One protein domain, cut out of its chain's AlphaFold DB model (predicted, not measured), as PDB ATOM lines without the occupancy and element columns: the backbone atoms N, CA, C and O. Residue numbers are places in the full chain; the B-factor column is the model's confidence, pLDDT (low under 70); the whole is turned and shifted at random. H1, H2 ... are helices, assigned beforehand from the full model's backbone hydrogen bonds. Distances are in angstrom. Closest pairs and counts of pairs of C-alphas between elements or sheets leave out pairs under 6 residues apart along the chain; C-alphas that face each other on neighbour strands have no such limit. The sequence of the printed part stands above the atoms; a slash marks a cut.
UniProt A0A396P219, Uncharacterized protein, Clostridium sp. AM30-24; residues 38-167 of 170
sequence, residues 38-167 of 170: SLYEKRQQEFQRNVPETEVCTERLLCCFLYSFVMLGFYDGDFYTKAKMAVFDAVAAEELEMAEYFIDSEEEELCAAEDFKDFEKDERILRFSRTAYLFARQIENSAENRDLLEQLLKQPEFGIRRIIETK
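Overview. This is residues 38 to 167 of the 170 residues of an uncharacterized protein of Clostridium sp. AM30-24 (UniProt A0A396P219). One long helix, H3, forms the core of an elongated domain, with H2 and H4 running against it in an up-and-down bundle and H1, H5 and H6 packed on it. Residues 109 to 115 stick out. The printed part, 130 residues with six named helices, H1 to H6, is all helix and only just compact, close to loose (radius of gyration of the C-alphas 16.7 A), spanning 57 by 30 by 24 A.

Along the chain. H1, residues 38 to 50, begins at C-alpha (130.590, 66.470, 134.797). H2, 53 to 76, has a kink of 29 degrees near residue 69. H3, 79 to 111, is 47.4 A long. H4 is 121 to 139, H5 143 to 153, and H6 160 to 166.

Arrangement. Hub H3 touches H1, H2, H4, H5 and H6. H2 and H3 form a hairpin; their closest C-alphas, Phe 65 and Ala 86, are 4.8 A apart. Every O i to N i+4 pair is within hydrogen-bond range except in H2, 16 of 20.

Size, cuts and confidence. The printed part has no cut. Residues 105 to 129 and 167 have pLDDT under 70.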
ATOM      1  N   SER A  38     129.270  67.025 134.460       85.75
ATOM      2  CA  SER A  38     130.590  66.470 134.797       85.75
ATOM      3  C   SER A  38     130.608  64.939 134.720       85.75
ATOM      4  O   SER A  38     131.586  64.334 134.274       85.75
ATOM      5  N   LEU A  39     129.501  64.304 135.117       87.62
ATOM      6  CA  LEU A  39     129.322  62.858 135.030       87.62
ATOM      7  C   LEU A  39     129.219  62.398 133.578       87.62
ATOM      8  O   LEU A  39     129.813  61.381 133.228       87.62
ATOM      9  N   TYR A  40     128.517  63.155 132.738       89.12
ATOM     10  CA  TYR A  40     128.419  62.914 131.305       89.12
ATOM     11  C   TYR A  40     129.804  62.934 130.653       89.12
ATOM     12  O   TYR A  40     130.181  61.962 130.008       89.12
ATOM     13  N   GLU A  41     130.602  63.984 130.878       89.44
ATOM     14  CA  GLU A  41     131.953  64.091 130.306       89.44
ATOM     15  C   GLU A  41     132.850  62.922 130.739       89.44
ATOM     16  O   GLU A  41     133.566  62.336 129.923       89.44
ATOM     17  N   LYS A  42     132.776  62.532 132.017       90.12
ATOM     18  CA  LYS A  42     133.515  61.376 132.539       90.12
ATOM     19  C   LYS A  42     133.071  60.069 131.872       90.12
ATOM     20  O   LYS A  42     133.922  59.281 131.460       90.12
ATOM     21  N   ARG A  43     131.759  59.848 131.752       90.50
ATOM     22  CA  ARG A  43     131.173  58.664 131.106       90.50
ATOM     23  C   ARG A  43     131.530  58.598 129.631       90.50
ATOM     24  O   ARG A  43     131.916  57.537 129.165       90.50
ATOM     25  N   GLN A  44     131.489  59.721 128.925       90.12
ATOM     26  CA  GLN A  44     131.884  59.802 127.523       90.12
ATOM     27  C   GLN A  44     133.348  59.391 127.328       90.12
ATOM     28  O   GLN A  44     133.644  58.560 126.471       90.12
ATOM     29  N   GLN A  45     134.264  59.913 128.152       90.12
ATOM     30  CA  GLN A  45     135.681  59.531 128.095       90.12
ATOM     31  C   GLN A  45     135.890  58.043 128.403       90.12
ATOM     32  O   GLN A  45     136.694  57.370 127.754       90.12
ATOM     33  N   GLU A  46     135.176  57.518 129.396       91.94
ATOM     34  CA  GLU A  46     135.254  56.111 129.773       91.94
ATOM     35  C   GLU A  46     134.674  55.186 128.697       91.94
ATOM     36  O   GLU A  46     135.304  54.186 128.351       91.94
ATOM     37  N   PHE A  47     133.536  55.553 128.114       89.69
ATOM     38  CA  PHE A  47     132.899  54.832 127.019       89.69
ATOM     39  C   PHE A  47     133.814  54.760 125.796       89.69
ATOM     40  O   PHE A  47     134.090  53.668 125.310       89.69
ATOM     41  N   GLN A  48     134.394  55.885 125.369       87.88
ATOM     42  CA  GLN A  48     135.344  55.913 124.250       87.88
ATOM     43  C   GLN A  48     136.591  55.060 124.508       87.88
ATOM     44  O   GLN A  48     137.110  54.412 123.600       87.88
ATOM     45  N   ARG A  49     137.079  55.031 125.755       89.00
ATOM     46  CA  ARG A  49     138.226  54.198 126.135       89.00
ATOM     47  C   ARG A  49     137.889  52.705 126.108       89.00
ATOM     48  O   ARG A  49     138.736  51.904 125.719       89.00
ATOM     49  N   ASN A  50     136.697  52.335 126.570       87.31
ATOM     50  CA  ASN A  50     136.294  50.940 126.750       87.31
ATOM     51  C   ASN A  50     135.655  50.336 125.483       87.31
ATOM     52  O   ASN A  50     135.700  49.120 125.303       87.31
ATOM     53  N   VAL A  51     135.096  51.176 124.607       85.62
ATOM     54  CA  VAL A  51     134.412  50.803 123.360       85.62
ATOM     55  C   VAL A  51     134.993  51.610 122.187       85.62
ATOM     56  O   VAL A  51     134.291  52.405 121.566       85.62
ATOM     57  N   PRO A  52     136.285  51.441 121.847       84.19
ATOM     58  CA  PRO A  52     136.928  52.237 120.799       84.19
ATOM     59  C   PRO A  52     136.307  52.021 119.409       84.19
ATOM     60  O   PRO A  52     136.408  52.885 118.542       84.19
ATOM     61  N   GLU A  53     135.635  50.890 119.172       84.31
ATOM     62  CA  GLU A  53     134.918  50.642 117.921       84.31
ATOM     63  C   GLU A  53     133.692  51.554 117.717       84.31
ATOM     64  O   GLU A  53     133.232  51.671 116.578       84.31
ATOM     65  N   THR A  54     133.187  52.227 118.765       84.75
ATOM     66  CA  THR A  54     132.011  53.114 118.670       84.75
ATOM     67  C   THR A  54     132.230  54.263 117.680       84.75
ATOM     68  O   THR A  54     131.317  54.614 116.938       84.75
ATOM     69  N   GLU A  55     133.458  54.781 117.554       85.75
ATOM     70  CA  GLU A  55     133.784  55.847 116.597       85.75
ATOM     71  C   GLU A  55     133.552  55.381 115.151       85.75
ATOM     72  O   GLU A  55     132.835  56.021 114.382       85.75
ATOM     73  N   VAL A  56     134.084  54.204 114.804       87.44
ATOM     74  CA  VAL A  56     133.923  53.600 113.470       87.44
ATOM     75  C   VAL A  56     132.462  53.229 113.211       87.44
ATOM     76  O   VAL A  56     131.957  53.373 112.096       87.44
ATOM     77  N   CYS A  57     131.770  52.727 114.230       84.81
ATOM     78  CA  CYS A  57     130.353  52.399 114.157       84.81
ATOM     79  C   CYS A  57     129.492  53.649 113.910       84.81
ATOM     80  O   CYS A  57     128.628  53.632 113.031       84.81
ATOM     81  N   THR A  58     129.783  54.746 114.608       87.44
ATOM     82  CA  THR A  58     129.108  56.041 114.465       87.44
ATOM     83  C   THR A  58     129.379  56.660 113.096       87.44
ATOM     84  O   THR A  58     128.446  57.117 112.437       87.44
ATOM     85  N   GLU A  59     130.620  56.604 112.601       90.25
ATOM     86  CA  GLU A  59     130.967  57.050 111.244       90.25
ATOM     87  C   GLU A  59     130.178  56.271 110.178       90.25
ATOM     88  O   GLU A  59     129.612  56.854 109.250       90.25
ATOM     89  N   ARG A  60     130.070  54.945 110.329       89.50
ATOM     90  CA  ARG A  60     129.282  54.110 109.412       89.50
ATOM     91  C   ARG A  60     127.793  54.436 109.468       89.50
ATOM     92  O   ARG A  60     127.166  54.507 108.412       89.50
ATOM     93  N   LEU A  61     127.235  54.658 110.661       88.31
ATOM     94  CA  LEU A  61     125.847  55.106 110.809       88.31
ATOM     95  C   LEU A  61     125.625  56.465 110.147       88.31
ATOM     96  O   LEU A  61     124.649  56.626 109.417       88.31
ATOM     97  N   LEU A  62     126.552  57.407 110.321       91.75
ATOM     98  CA  LEU A  62     126.498  58.702 109.654       91.75
ATOM     99  C   LEU A  62     126.448  58.540 108.130       91.75
ATOM    100  O   LEU A  62     125.633  59.191 107.481       91.75
ATOM    101  N   CYS A  63     127.264  57.658 107.543       90.56
ATOM    102  CA  CYS A  63     127.195  57.373 106.108       90.56
ATOM    103  C   CYS A  63     125.828  56.812 105.685       90.56
ATOM    104  O   CYS A  63     125.307  57.221 104.644       90.56
ATOM    105  N   CYS A  64     125.240  55.914 106.481       88.06
ATOM    106  CA  CYS A  64     123.901  55.379 106.229       88.06
ATOM    107  C   CYS A  64     122.840  56.490 106.260       88.06
ATOM    108  O   CYS A  64     122.110  56.654 105.284       88.06
ATOM    109  N   PHE A  65     122.806  57.302 107.321       90.06
ATOM    110  CA  PHE A  65     121.836  58.391 107.456       90.06
ATOM    111  C   PHE A  65     122.028  59.478 106.396       90.06
ATOM    112  O   PHE A  65     121.055  59.978 105.830       90.06
ATOM    113  N   LEU A  66     123.277  59.826 106.062       91.19
ATOM    114  CA  LEU A  66     123.567  60.756 104.972       91.19
ATOM    115  C   LEU A  66     123.002  60.232 103.657       91.19
ATOM    116  O   LEU A  66     122.345  60.985 102.946       91.19
ATOM    117  N   TYR A  67     123.211  58.954 103.342       88.50
ATOM    118  CA  TYR A  67     122.638  58.358 102.142       88.50
ATOM    119  C   TYR A  67     121.101  58.438 102.148       88.50
ATOM    120  O   TYR A  67     120.515  58.885 101.159       88.50
ATOM    121  N   SER A  68     120.454  58.096 103.266       86.81
ATOM    122  CA  SER A  68     118.996  58.175 103.424       86.81
ATOM    123  C   SER A  68     118.450  59.592 103.211       86.81
ATOM    124  O   SER A  68     117.496  59.788 102.453       86.81
ATOM    125  N   PHE A  69     119.055  60.605 103.839       88.56
ATOM    126  CA  PHE A  69     118.536  61.975 103.817       88.56
ATOM    127  C   PHE A  69     118.977  62.796 102.605       88.56
ATOM    128  O   PHE A  69     118.215  63.650 102.150       88.56
ATOM    129  N   VAL A  70     120.159  62.546 102.030       82.50
ATOM    130  CA  VAL A  70     120.608  63.229 100.801       82.50
ATOM    131  C   VAL A  70     119.646  62.949  99.650       82.50
ATOM    132  O   VAL A  70     119.337  63.863  98.887       82.50
ATOM    133  N   MET A  71     119.101  61.731  99.568       85.12
ATOM    134  CA  MET A  71     118.067  61.401  98.585       85.12
ATOM    135  C   MET A  71     116.822  62.281  98.739       85.12
ATOM    136  O   MET A  71     116.246  62.698  97.737       85.12
ATOM    137  N   LEU A  72     116.446  62.629  99.973       84.25
ATOM    138  CA  LEU A  72     115.343  63.553 100.241       84.25
ATOM    139  C   LEU A  72     115.694  65.003  99.876       84.25
ATOM    140  O   LEU A  72     114.844  65.724  99.363       84.25
ATOM    141  N   GLY A  73     116.952  65.408 100.064       86.56
ATOM    142  CA  GLY A  73     117.441  66.741  99.695       86.56
ATOM    143  C   GLY A  73     117.331  67.056  98.199       86.56
ATOM    144  O   GLY A  73     117.224  68.219  97.823       86.56
ATOM    145  N   PHE A  74     117.283  66.047  97.321       88.62
ATOM    146  CA  PHE A  74     117.025  66.272  95.891       88.62
ATOM    147  C   PHE A  74     115.600  66.753  95.589       88.62
ATOM    148  O   PHE A  74     115.378  67.325  94.522       88.62
ATOM    149  N   TYR A  75     114.640  66.529  96.490       86.38
ATOM    150  CA  TYR A  75     113.250  66.941  96.284       86.38
ATOM    151  C   TYR A  75     113.006  68.401  96.675       86.38
ATOM    152  O   TYR A  75     112.256  69.090  95.985       86.38
ATOM    153  N   ASP A  76     113.625  68.877  97.759       90.12
ATOM    154  CA  ASP A  76     113.394  70.218  98.318       90.12
ATOM    155  C   ASP A  76     114.601  71.170  98.212       90.12
ATOM    156  O   ASP A  76     114.453  72.377  98.408       90.12
ATOM    157  N   GLY A  77     115.784  70.658  97.858       92.38
ATOM    158  CA  GLY A  77     117.029  71.414  97.739       92.38
ATOM    159  C   GLY A  77     117.716  71.737  99.071       92.38
ATOM    160  O   GLY A  77     118.773  72.373  99.059       92.38
ATOM    161  N   ASP A  78     117.174  71.306 100.216       93.06
ATOM    162  CA  ASP A  78     117.698  71.643 101.546       93.06
ATOM    163  C   ASP A  78     118.719  70.613 102.053       93.06
ATOM    164  O   ASP A  78     118.559  69.964 103.089       93.06
ATOM    165  N   PHE A  79     119.822  70.464 101.319       93.81
ATOM    166  CA  PHE A  79     120.881  69.510 101.664       93.81
ATOM    167  C   PHE A  79     121.535  69.781 103.022       93.81
ATOM    168  O   PHE A  79     122.000  68.846 103.675       93.81
ATOM    169  N   TYR A  80     121.585  71.041 103.464       93.56
ATOM    170  CA  TYR A  80     122.224  71.382 104.732       93.56
ATOM    171  C   TYR A  80     121.412  70.871 105.922       93.56
ATOM    172  O   TYR A  80     121.988  70.254 106.819       93.56
ATOM    173  N   THR A  81     120.087  71.044 105.921       94.19
ATOM    174  CA  THR A  81     119.247  70.466 106.977       94.19
ATOM    175  C   THR A  81     119.295  68.941 106.952       94.19
ATOM    176  O   THR A  81     119.430  68.326 108.006       94.19
ATOM    177  N   LYS A  82     119.299  68.316 105.768       94.12
ATOM    178  CA  LYS A  82     119.454  66.855 105.643       94.12
ATOM    179  C   LYS A  82     120.791  66.354 106.213       94.12
ATOM    180  O   LYS A  82     120.828  65.324 106.880       94.12
ATOM    181  N   ALA A  83     121.875  67.113 106.036       94.00
ATOM    182  CA  ALA A  83     123.158  66.816 106.672       94.00
ATOM    183  C   ALA A  83     123.105  66.973 108.203       94.00
ATOM    184  O   ALA A  83     123.655  66.136 108.914       94.00
ATOM    185  N   LYS A  84     122.417  68.002 108.724       94.25
ATOM    186  CA  LYS A  84     122.195  68.140 110.175       94.25
ATOM    187  C   LYS A  84     121.432  66.952 110.745       94.25
ATOM    188  O   LYS A  84     121.824  66.474 111.799       94.25
ATOM    189  N   MET A  85     120.386  66.487 110.059       93.00
ATOM    190  CA  MET A  85     119.612  65.312 110.472       93.00
ATOM    191  C   MET A  85     120.504  64.078 110.556       93.00
ATOM    192  O   MET A  85     120.525  63.428 111.590       93.00
ATOM    193  N   ALA A  86     121.328  63.820 109.536       92.94
ATOM    194  CA  ALA A  86     122.241  62.680 109.559       92.94
ATOM    195  C   ALA A  86     123.253  62.736 110.716       92.94
ATOM    196  O   ALA A  86     123.515  61.725 111.362       92.94
ATOM    197  N   VAL A  87     123.818  63.919 110.983       93.19
ATOM    198  CA  VAL A  87     124.754  64.121 112.100       93.19
ATOM    199  C   VAL A  87     124.045  63.975 113.442       93.19
ATOM    200  O   VAL A  87     124.576  63.318 114.332       93.19
ATOM    201  N   PHE A  88     122.859  64.568 113.585       91.94
ATOM    202  CA  PHE A  88     122.045  64.445 114.788       91.94
ATOM    203  C   PHE A  88     121.712  62.983 115.070       91.94
ATOM    204  O   PHE A  88     121.963  62.522 116.173       91.94
ATOM    205  N   ASP A  89     121.238  62.247 114.067       90.12
ATOM    206  CA  ASP A  89     120.843  60.847 114.196       90.12
ATOM    207  C   ASP A  89     122.022  59.935 114.562       90.12
ATOM    208  O   ASP A  89     121.880  59.039 115.394       90.12
ATOM    209  N   ALA A  90     123.208  60.186 113.998       90.38
ATOM    210  CA  ALA A  90     124.419  59.446 114.349       90.38
ATOM    211  C   ALA A  90     124.866  59.719 115.796       90.38
ATOM    212  O   ALA A  90     125.117  58.777 116.543       90.38
ATOM    213  N   VAL A  91     124.920  60.995 116.203       90.12
ATOM    214  CA  VAL A  91     125.283  61.386 117.577       90.12
ATOM    215  C   VAL A  91     124.255  60.856 118.571       90.12
ATOM    216  O   VAL A  91     124.619  60.290 119.593       90.12
ATOM    217  N   ALA A  92     122.969  60.975 118.256       89.25
ATOM    218  CA  ALA A  92     121.886  60.458 119.074       89.25
ATOM    219  C   ALA A  92     121.987  58.946 119.304       89.25
ATOM    220  O   ALA A  92     121.803  58.474 120.424       89.25
ATOM    221  N   ALA A  93     122.277  58.182 118.248       87.62
ATOM    222  CA  ALA A  93     122.452  56.739 118.352       87.62
ATOM    223  C   ALA A  93     123.666  56.365 119.223       87.62
ATOM    224  O   ALA A  93     123.557  55.438 120.024       87.62
ATOM    225  N   GLU A  94     124.779  57.100 119.111       88.62
ATOM    226  CA  GLU A  94     125.963  56.947 119.973       88.62
ATOM    227  C   GLU A  94     125.626  57.244 121.445       88.62
ATOM    228  O   GLU A  94     126.014  56.494 122.338       88.62
ATOM    229  N   GLU A  95     124.856  58.301 121.728       89.56
ATOM    230  CA  GLU A  95     124.452  58.637 123.102       89.56
ATOM    231  C   GLU A  95     123.549  57.575 123.726       89.56
ATOM    232  O   GLU A  95     123.710  57.235 124.900       89.56
ATOM    233  N   LEU A  96     122.619  57.026 122.942       88.56
ATOM    234  CA  LEU A  96     121.787  55.911 123.384       88.56
ATOM    235  C   LEU A  96     122.619  54.643 123.613       88.56
ATOM    236  O   LEU A  96     122.363  53.920 124.571       88.56
ATOM    237  N   GLU A  97     123.627  54.375 122.778       86.62
ATOM    238  CA  GLU A  97     124.567  53.270 123.003       86.62
ATOM    239  C   GLU A  97     125.344  53.461 124.310       86.62
ATOM    240  O   GLU A  97     125.434  52.530 125.112       86.62
ATOM    241  N   MET A  98     125.862  54.666 124.556       89.69
ATOM    242  CA  MET A  98     126.580  54.984 125.787       89.69
ATOM    243  C   MET A  98     125.689  54.811 127.024       89.69
ATOM    244  O   MET A  98     126.138  54.247 128.021       89.69
ATOM    245  N   ALA A  99     124.438  55.281 126.977       89.81
ATOM    246  CA  ALA A  99     123.486  55.088 128.070       89.81
ATOM    247  C   ALA A  99     123.263  53.601 128.372       89.81
ATOM    248  O   ALA A  99     123.433  53.190 129.520       89.81
ATOM    249  N   GLU A 100     122.938  52.798 127.356       85.44
ATOM    250  CA  GLU A 100     122.716  51.359 127.532       85.44
ATOM    251  C   GLU A 100     123.977  50.660 128.063       85.44
ATOM    252  O   GLU A 100     123.875  49.878 128.999       85.44
ATOM    253  N   TYR A 101     125.170  51.006 127.556       85.69
ATOM    254  CA  TYR A 101     126.442  50.449 128.038       85.69
ATOM    255  C   TYR A 101     126.603  50.596 129.556       85.69
ATOM    256  O   TYR A 101     126.974  49.637 130.232       85.69
ATOM    257  N   PHE A 102     126.325  51.784 130.097       86.25
ATOM    258  CA  PHE A 102     126.489  52.012 131.529       86.25
ATOM    259  C   PHE A 102     125.344  51.438 132.360       86.25
ATOM    260  O   PHE A 102     125.618  50.840 133.398       86.25
ATOM    261  N   ILE A 103     124.094  51.578 131.914       82.94
ATOM    262  CA  ILE A 103     122.935  51.017 132.621       82.94
ATOM    263  C   ILE A 103     123.080  49.499 132.742       82.94
ATOM    264  O   ILE A 103     122.941  48.953 133.834       82.94
ATOM    265  N   ASP A 104     123.441  48.833 131.646       73.12
ATOM    266  CA  ASP A 104     123.662  47.391 131.640       73.12
ATOM    267  C   ASP A 104     124.866  47.015 132.514       73.12
ATOM    268  O   ASP A 104     124.807  46.020 133.225       73.12
ATOM    269  N   SER A 105     125.938  47.819 132.525       68.31
ATOM    270  CA  SER A 105     127.089  47.558 133.399       68.31
ATOM    271  C   SER A 105     126.758  47.696 134.888       68.31
ATOM    272  O   SER A 105     127.264  46.915 135.687       68.31
ATOM    273  N   GLU A 106     125.891  48.640 135.268       66.50
ATOM    274  CA  GLU A 106     125.421  48.795 136.650       66.50
ATOM    275  C   GLU A 106     124.507  47.623 137.050       66.50
ATOM    276  O   GLU A 106     124.640  47.084 138.150       66.50
ATOM    277  N   GLU A 107     123.627  47.172 136.147       63.94
ATOM    278  CA  GLU A 107     122.795  45.977 136.345       63.94
ATOM    279  C   GLU A 107     123.644  44.693 136.420       63.94
ATOM    280  O   GLU A 107     123.432  43.862 137.300       63.94
ATOM    281  N   GLU A 108     124.658  44.548 135.564       58.69
ATOM    282  CA  GLU A 108     125.610  43.435 135.594       58.69
ATOM    283  C   GLU A 108     126.499  43.463 136.836       58.69
ATOM    284  O   GLU A 108     126.838  42.403 137.344       58.69
ATOM    285  N   GLU A 109     126.887  44.627 137.356       58.16
ATOM    286  CA  GLU A 109     127.678  44.739 138.587       58.16
ATOM    287  C   GLU A 109     126.834  44.391 139.828       58.16
ATOM    288  O   GLU A 109     127.324  43.724 140.743       58.16
ATOM    289  N   LEU A 110     125.538  44.735 139.812       57.12
ATOM    290  CA  LEU A 110     124.544  44.268 140.787       57.12
ATOM    291  C   LEU A 110     124.323  42.749 140.698       57.12
ATOM    292  O   LEU A 110     124.261  42.082 141.731       57.12
ATOM    293  N   CYS A 111     124.242  42.194 139.487       48.72
ATOM    294  CA  CYS A 111     124.074  40.759 139.252       48.72
ATOM    295  C   CYS A 111     125.369  39.954 139.428       48.72
ATOM    296  O   CYS A 111     125.295  38.788 139.775       48.72
ATOM    297  N   ALA A 112     126.558  40.537 139.256       47.41
ATOM    298  CA  ALA A 112     127.854  39.871 139.439       47.41
ATOM    299  C   ALA A 112     128.219  39.653 140.916       47.41
ATOM    300  O   ALA A 112     129.182  38.942 141.209       47.41
ATOM    301  N   ALA A 113     127.437  40.206 141.850       52.91
ATOM    302  CA  ALA A 113     127.368  39.695 143.218       52.91
ATOM    303  C   ALA A 113     126.805  38.251 143.277       52.91
ATOM    304  O   ALA A 113     126.970  37.570 144.289       52.91
ATOM    305  N   GLU A 114     126.201  37.773 142.186       44.69
ATOM    306  CA  GLU A 114     125.707  36.420 141.928       44.69
ATOM    307  C   GLU A 114     126.353  35.858 140.630       44.69
ATOM    308  O   GLU A 114     125.764  35.842 139.557       44.69
ATOM    309  N   ASP A 115     127.618  35.428 140.732       42.59
ATOM    310  CA  ASP A 115     128.379  34.521 139.842       42.59
ATOM    311  C   ASP A 115     127.853  34.245 138.408       42.59
ATOM    312  O   ASP A 115     127.475  33.119 138.106       42.59
ATOM    313  N   PHE A 116     127.940  35.188 137.463       38.66
ATOM    314  CA  PHE A 116     127.968  34.861 136.024       38.66
ATOM    315  C   PHE A 116     128.740  35.931 135.241       38.66
ATOM    316  O   PHE A 116     128.340  37.091 135.201       38.66
ATOM    317  N   LYS A 117     129.854  35.556 134.597       42.06
ATOM    318  CA  LYS A 117     130.567  36.416 133.639       42.06
ATOM    319  C   LYS A 117     131.039  35.611 132.439       42.06
ATOM    320  O   LYS A 117     131.849  34.710 132.609       42.06
ATOM    321  N   ASP A 118     130.528  35.991 131.273       43.75
ATOM    322  CA  ASP A 118     131.234  36.030 129.986       43.75
ATOM    323  C   ASP A 118     130.312  36.733 128.973       43.75
ATOM    324  O   ASP A 118     129.525  36.105 128.271       43.75
ATOM    325  N   PHE A 119     130.354  38.069 128.941       49.91
ATOM    326  CA  PHE A 119     129.632  38.864 127.942       49.91
ATOM    327  C   PHE A 119     130.439  38.890 126.635       49.91
ATOM    328  O   PHE A 119     131.460  39.579 126.528       49.91
ATOM    329  N   GLU A 120     130.021  38.103 125.641       58.34
ATOM    330  CA  GLU A 120     130.724  37.980 124.361       58.34
ATOM    331  C   GLU A 120     130.633  39.266 123.519       58.34
ATOM    332  O   GLU A 120     129.617  39.959 123.455       58.34
ATOM    333  N   LYS A 121     131.724  39.577 122.805       53.81
ATOM    334  CA  LYS A 121     131.848  40.737 121.901       53.81
ATOM    335  C   LYS A 121     130.733  40.795 120.841       53.81
ATOM    336  O   LYS A 121     130.351  41.893 120.432       53.81
ATOM    337  N   ASP A 122     130.198  39.643 120.442       57.41
ATOM    338  CA  ASP A 122     129.123  39.518 119.455       57.41
ATOM    339  C   ASP A 122     127.774  40.032 119.984       57.41
ATOM    340  O   ASP A 122     127.026  40.670 119.240       57.41
ATOM    341  N   GLU A 123     127.490  39.878 121.283       66.38
ATOM    342  CA  GLU A 123     126.276  40.436 121.890       66.38
ATOM    343  C   GLU A 123     126.297  41.967 121.918       66.38
ATOM    344  O   GLU A 123     125.264  42.604 121.705       66.38
ATOM    345  N   ARG A 124     127.473  42.584 122.091       64.81
ATOM    346  CA  ARG A 124     127.605  44.052 122.051       64.81
ATOM    347  C   ARG A 124     127.329  44.630 120.666       64.81
ATOM    348  O   ARG A 124     126.581  45.596 120.549       64.81
ATOM    349  N   ILE A 125     127.865  44.013 119.611       64.38
ATOM    350  CA  ILE A 125     127.600  44.437 118.224       64.38
ATOM    351  C   ILE A 125     126.102  44.307 117.902       64.38
ATOM    352  O   ILE A 125     125.521  45.177 117.244       64.38
ATOM    353  N   LEU A 126     125.454  43.250 118.400       65.25
ATOM    354  CA  LEU A 126     124.007  43.067 118.283       65.25
ATOM    355  C   LEU A 126     123.220  44.146 119.045       65.25
ATOM    356  O   LEU A 126     122.222  44.637 118.514       65.25
ATOM    357  N   ARG A 127     123.669  44.561 120.238       69.31
ATOM    358  CA  ARG A 127     123.045  45.652 121.011       69.31
ATOM    359  C   ARG A 127     123.159  46.997 120.303       69.31
ATOM    360  O   ARG A 127     122.131  47.636 120.100       69.31
ATOM    361  N   PHE A 128     124.346  47.367 119.824       69.81
ATOM    362  CA  PHE A 128     124.522  48.581 119.018       69.81
ATOM    363  C   PHE A 128     123.589  48.590 117.803       69.81
ATOM    364  O   PHE A 128     122.843  49.542 117.569       69.81
ATOM    365  N   SER A 129     123.562  47.474 117.069       68.56
ATOM    366  CA  SER A 129     122.697  47.310 115.900       68.56
ATOM    367  C   SER A 129     121.216  47.437 116.263       68.56
ATOM    368  O   SER A 129     120.442  48.006 115.496       68.56
ATOM    369  N   ARG A 130     120.808  46.941 117.440       75.75
ATOM    370  CA  ARG A 130     119.438  47.062 117.952       75.75
ATOM    371  C   ARG A 130     119.090  48.507 118.297       75.75
ATOM    372  O   ARG A 130     118.019  48.952 117.888       75.75
ATOM    373  N   THR A 131     119.955  49.230 119.004       75.44
ATOM    374  CA  THR A 131     119.736  50.640 119.366       75.44
ATOM    375  C   THR A 131     119.645  51.510 118.117       75.44
ATOM    376  O   THR A 131     118.660  52.227 117.941       75.44
ATOM    377  N   ALA A 132     120.589  51.354 117.184       74.25
ATOM    378  CA  ALA A 132     120.572  52.049 115.901       74.25
ATOM    379  C   ALA A 132     119.318  51.717 115.075       74.25
ATOM    380  O   ALA A 132     118.680  52.610 114.523       74.25
ATOM    381  N   TYR A 133     118.911  50.444 115.030       76.31
ATOM    382  CA  TYR A 133     117.692  50.012 114.345       76.31
ATOM    383  C   TYR A 133     116.420  50.597 114.972       76.31
ATOM    384  O   TYR A 133     115.536  51.065 114.252       76.31
ATOM    385  N   LEU A 134     116.305  50.564 116.304       75.62
ATOM    386  CA  LEU A 134     115.161  51.135 117.011       75.62
ATOM    387  C   LEU A 134     115.083  52.638 116.761       75.62
ATOM    388  O   LEU A 134     114.003  53.118 116.436       75.62
ATOM    389  N   PHE A 135     116.212  53.344 116.829       78.75
ATOM    390  CA  PHE A 135     116.291  54.773 116.550       78.75
ATOM    391  C   PHE A 135     115.914  55.104 115.095       78.75
ATOM    392  O   PHE A 135     114.989  55.883 114.857       78.75
ATOM    393  N   ALA A 136     116.530  54.433 114.117       78.12
ATOM    394  CA  ALA A 136     116.229  54.620 112.697       78.12
ATOM    395  C   ALA A 136     114.748  54.352 112.380       78.12
ATOM    396  O   ALA A 136     114.133  55.065 111.592       78.12
ATOM    397  N   ARG A 137     114.107  53.383 113.048       78.62
ATOM    398  CA  ARG A 137     112.658  53.168 112.896       78.62
ATOM    399  C   ARG A 137     111.805  54.343 113.354       78.62
ATOM    400  O   ARG A 137     110.719  54.516 112.809       78.62
ATOM    401  N   GLN A 138     112.246  55.104 114.345       79.38
ATOM    402  CA  GLN A 138     111.484  56.251 114.829       79.38
ATOM    403  C   GLN A 138     111.624  57.443 113.900       79.38
ATOM    404  O   GLN A 138     110.637  58.135 113.671       79.38
ATOM    405  N   ILE A 139     112.822  57.665 113.359       79.31
ATOM    406  CA  ILE A 139     113.114  58.851 112.556       79.31
ATOM    407  C   ILE A 139     112.947  58.578 111.059       79.31
ATOM    408  O   ILE A 139     112.157  59.244 110.396       79.31
ATOM    409  N   GLU A 140     113.623  57.572 110.503       77.06
ATOM    410  CA  GLU A 140     113.561  57.296 109.065       77.06
ATOM    411  C   GLU A 140     112.212  56.703 108.648       77.06
ATOM    412  O   GLU A 140     111.672  57.079 107.610       77.06
ATOM    413  N   ASN A 141     111.625  55.809 109.449       80.25
ATOM    414  CA  ASN A 141     110.399  55.097 109.055       80.25
ATOM    415  C   ASN A 141     109.091  55.811 109.446       80.25
ATOM    416  O   ASN A 141     108.013  55.289 109.165       80.25
ATOM    417  N   SER A 142     109.171  57.005 110.039       83.94
ATOM    418  CA  SER A 142     108.034  57.906 110.261       83.94
ATOM    419  C   SER A 142     108.168  59.122 109.353       83.94
ATOM    420  O   SER A 142     109.187  59.806 109.402       83.94
ATOM    421  N   ALA A 143     107.151  59.438 108.551       84.50
ATOM    422  CA  ALA A 143     107.151  60.711 107.829       84.50
ATOM    423  C   ALA A 143     106.981  61.881 108.813       84.50
ATOM    424  O   ALA A 143     107.702  62.868 108.740       84.50
ATOM    425  N   GLU A 144     106.093  61.719 109.794       86.31
ATOM    426  CA  GLU A 144     105.750  62.744 110.774       86.31
ATOM    427  C   GLU A 144     106.939  63.118 111.668       86.31
ATOM    428  O   GLU A 144     107.226  64.300 111.852       86.31
ATOM    429  N   ASN A 145     107.663  62.129 112.203       86.19
ATOM    430  CA  ASN A 145     108.828  62.393 113.049       86.19
ATOM    431  C   ASN A 145     109.984  62.981 112.248       86.19
ATOM    432  O   ASN A 145     110.709  63.832 112.758       86.19
ATOM    433  N   ARG A 146     110.145  62.550 110.992       88.94
ATOM    434  CA  ARG A 146     111.153  63.101 110.092       88.94
ATOM    435  C   ARG A 146     110.880  64.570 109.792       88.94
ATOM    436  O   ARG A 146     111.792  65.383 109.900       88.94
ATOM    437  N   ASP A 147     109.630  64.910 109.487       90.19
ATOM    438  CA  ASP A 147     109.204  66.287 109.237       90.19
ATOM    439  C   ASP A 147     109.370  67.156 110.492       90.19
ATOM    440  O   ASP A 147     109.825  68.299 110.404       90.19
ATOM    441  N   LEU A 148     109.042  66.615 111.670       90.25
ATOM    442  CA  LEU A 148     109.251  67.295 112.946       90.25
ATOM    443  C   LEU A 148     110.742  67.547 113.210       90.25
ATOM    444  O   LEU A 148     111.123  68.678 113.516       90.25
ATOM    445  N   LEU A 149     111.588  66.525 113.058       90.38
ATOM    446  CA  LEU A 149     113.036  66.646 113.234       90.38
ATOM    447  C   LEU A 149     113.622  67.673 112.263       90.38
ATOM    448  O   LEU A 149     114.426  68.518 112.655       90.38
ATOM    449  N   GLU A 150     113.182  67.647 111.008       92.06
ATOM    450  CA  GLU A 150     113.598  68.614 110.003       92.06
ATOM    451  C   GLU A 150     113.230  70.050 110.406       92.06
ATOM    452  O   GLU A 150     114.059  70.956 110.307       92.06
ATOM    453  N   GLN A 151     112.007  70.279 110.892       92.69
ATOM    454  CA  GLN A 151     111.574  71.601 111.360       92.69
ATOM    455  C   GLN A 151     112.385  72.089 112.565       92.69
ATOM    456  O   GLN A 151     112.715  73.275 112.633       92.69
ATOM    457  N   LEU A 152     112.732  71.195 113.491       91.25
ATOM    458  CA  LEU A 152     113.575  71.520 114.643       91.25
ATOM    459  C   LEU A 152     114.994  71.895 114.196       91.25
ATOM    460  O   LEU A 152     115.494  72.963 114.547       91.25
ATOM    461  N   LEU A 153     115.620  71.082 113.344       92.50
ATOM    462  CA  LEU A 153     117.004  71.294 112.903       92.50
ATOM    463  C   LEU A 153     117.168  72.426 111.875       92.50
ATOM    464  O   LEU A 153     118.295  72.863 111.611       92.50
ATOM    465  N   LYS A 154     116.073  72.964 111.326       92.38
ATOM    466  CA  LYS A 154     116.089  74.225 110.561       92.38
ATOM    467  C   LYS A 154     116.407  75.438 111.429       92.38
ATOM    468  O   LYS A 154     116.910  76.431 110.900       92.38
ATOM    469  N   GLN A 155     116.149  75.372 112.734       90.81
ATOM    470  CA  GLN A 155     116.400  76.493 113.630       90.81
ATOM    471  C   GLN A 155     117.912  76.806 113.699       90.81
ATOM    472  O   GLN A 155     118.747  75.890 113.658       90.81
ATOM    473  N   PRO A 156     118.303  78.093 113.740       86.94
ATOM    474  CA  PRO A 156     119.702  78.516 113.642       86.94
ATOM    475  C   PRO A 156     120.573  78.035 114.808       86.94
ATOM    476  O   PRO A 156     121.787  77.896 114.655       86.94
ATOM    477  N   GLU A 157     119.968  77.749 115.957       87.38
ATOM    478  CA  GLU A 157     120.622  77.169 117.120       87.38
ATOM    479  C   GLU A 157     121.254  75.806 116.829       87.38
ATOM    480  O   GLU A 157     122.276  75.505 117.440       87.38
ATOM    481  N   PHE A 158     120.732  75.025 115.881       85.94
ATOM    482  CA  PHE A 158     121.263  73.709 115.532       85.94
ATOM    483  C   PHE A 158     122.208  73.806 114.331       85.94
ATOM    484  O   PHE A 158     121.801  73.686 113.177       85.94
ATOM    485  N   GLY A 159     123.497  74.035 114.579       89.88
ATOM    486  CA  GLY A 159     124.554  73.880 113.571       89.88
ATOM    487  C   GLY A 159     125.266  72.535 113.717       89.88
ATOM    488  O   GLY A 159     125.407  72.063 114.840       89.88
ATOM    489  N   ILE A 160     125.784  71.956 112.624       91.31
ATOM    490  CA  ILE A 160     126.515  70.664 112.647       91.31
ATOM    491  C   ILE A 160     127.596  70.651 113.732       91.31
ATOM    492  O   ILE A 160     127.641  69.749 114.560       91.31
ATOM    493  N   ARG A 161     128.427  71.700 113.771       88.88
ATOM    494  CA  ARG A 161     129.466  71.853 114.792       88.88
ATOM    495  C   ARG A 161     128.887  71.804 116.205       88.88
ATOM    496  O   ARG A 161     129.421  71.107 117.055       88.88
ATOM    497  N   ARG A 162     127.786  72.519 116.436       87.06
ATOM    498  CA  ARG A 162     127.151  72.568 117.751       87.06
ATOM    499  C   ARG A 162     126.624  71.194 118.147       87.06
ATOM    500  O   ARG A 162     126.883  70.787 119.271       87.06
ATOM    501  N   ILE A 163     125.961  70.489 117.222       87.94
ATOM    502  CA  ILE A 163     125.445  69.123 117.416       87.94
ATOM    503  C   ILE A 163     126.567  68.197 117.903       87.94
ATOM    504  O   ILE A 163     126.391  67.508 118.903       87.94
ATOM    505  N   ILE A 164     127.735  68.265 117.260       85.44
ATOM    506  CA  ILE A 164     128.912  67.461 117.616       85.44
ATOM    507  C   ILE A 164     129.525  67.887 118.959       85.44
ATOM    508  O   ILE A 164     129.931  67.031 119.733       85.44
ATOM    509  N   GLU A 165     129.617  69.190 119.240       81.81
ATOM    510  CA  GLU A 165     130.301  69.708 120.437       81.81
ATOM    511  C   GLU A 165     129.463  69.612 121.715       81.81
ATOM    512  O   GLU A 165     130.023  69.493 122.798       81.81
ATOM    513  N   THR A 166     128.136  69.711 121.614       72.00
ATOM    514  CA  THR A 166     127.279  69.812 122.808       72.00
ATOM    515  C   THR A 166     126.864  68.447 123.339       72.00
ATOM    516  O   THR A 166     126.536  68.405 124.515       72.00
ATOM    517  N   LYS A 167     126.873  67.389 122.497       65.00
ATOM    518  CA  LYS A 167     126.395  66.015 122.779       65.00
ATOM    519  C   LYS A 167     125.556  65.935 124.079       65.00
ATOM    520  O   LYS A 167     126.026  65.496 125.120       65.00
TER     521      LYS A 167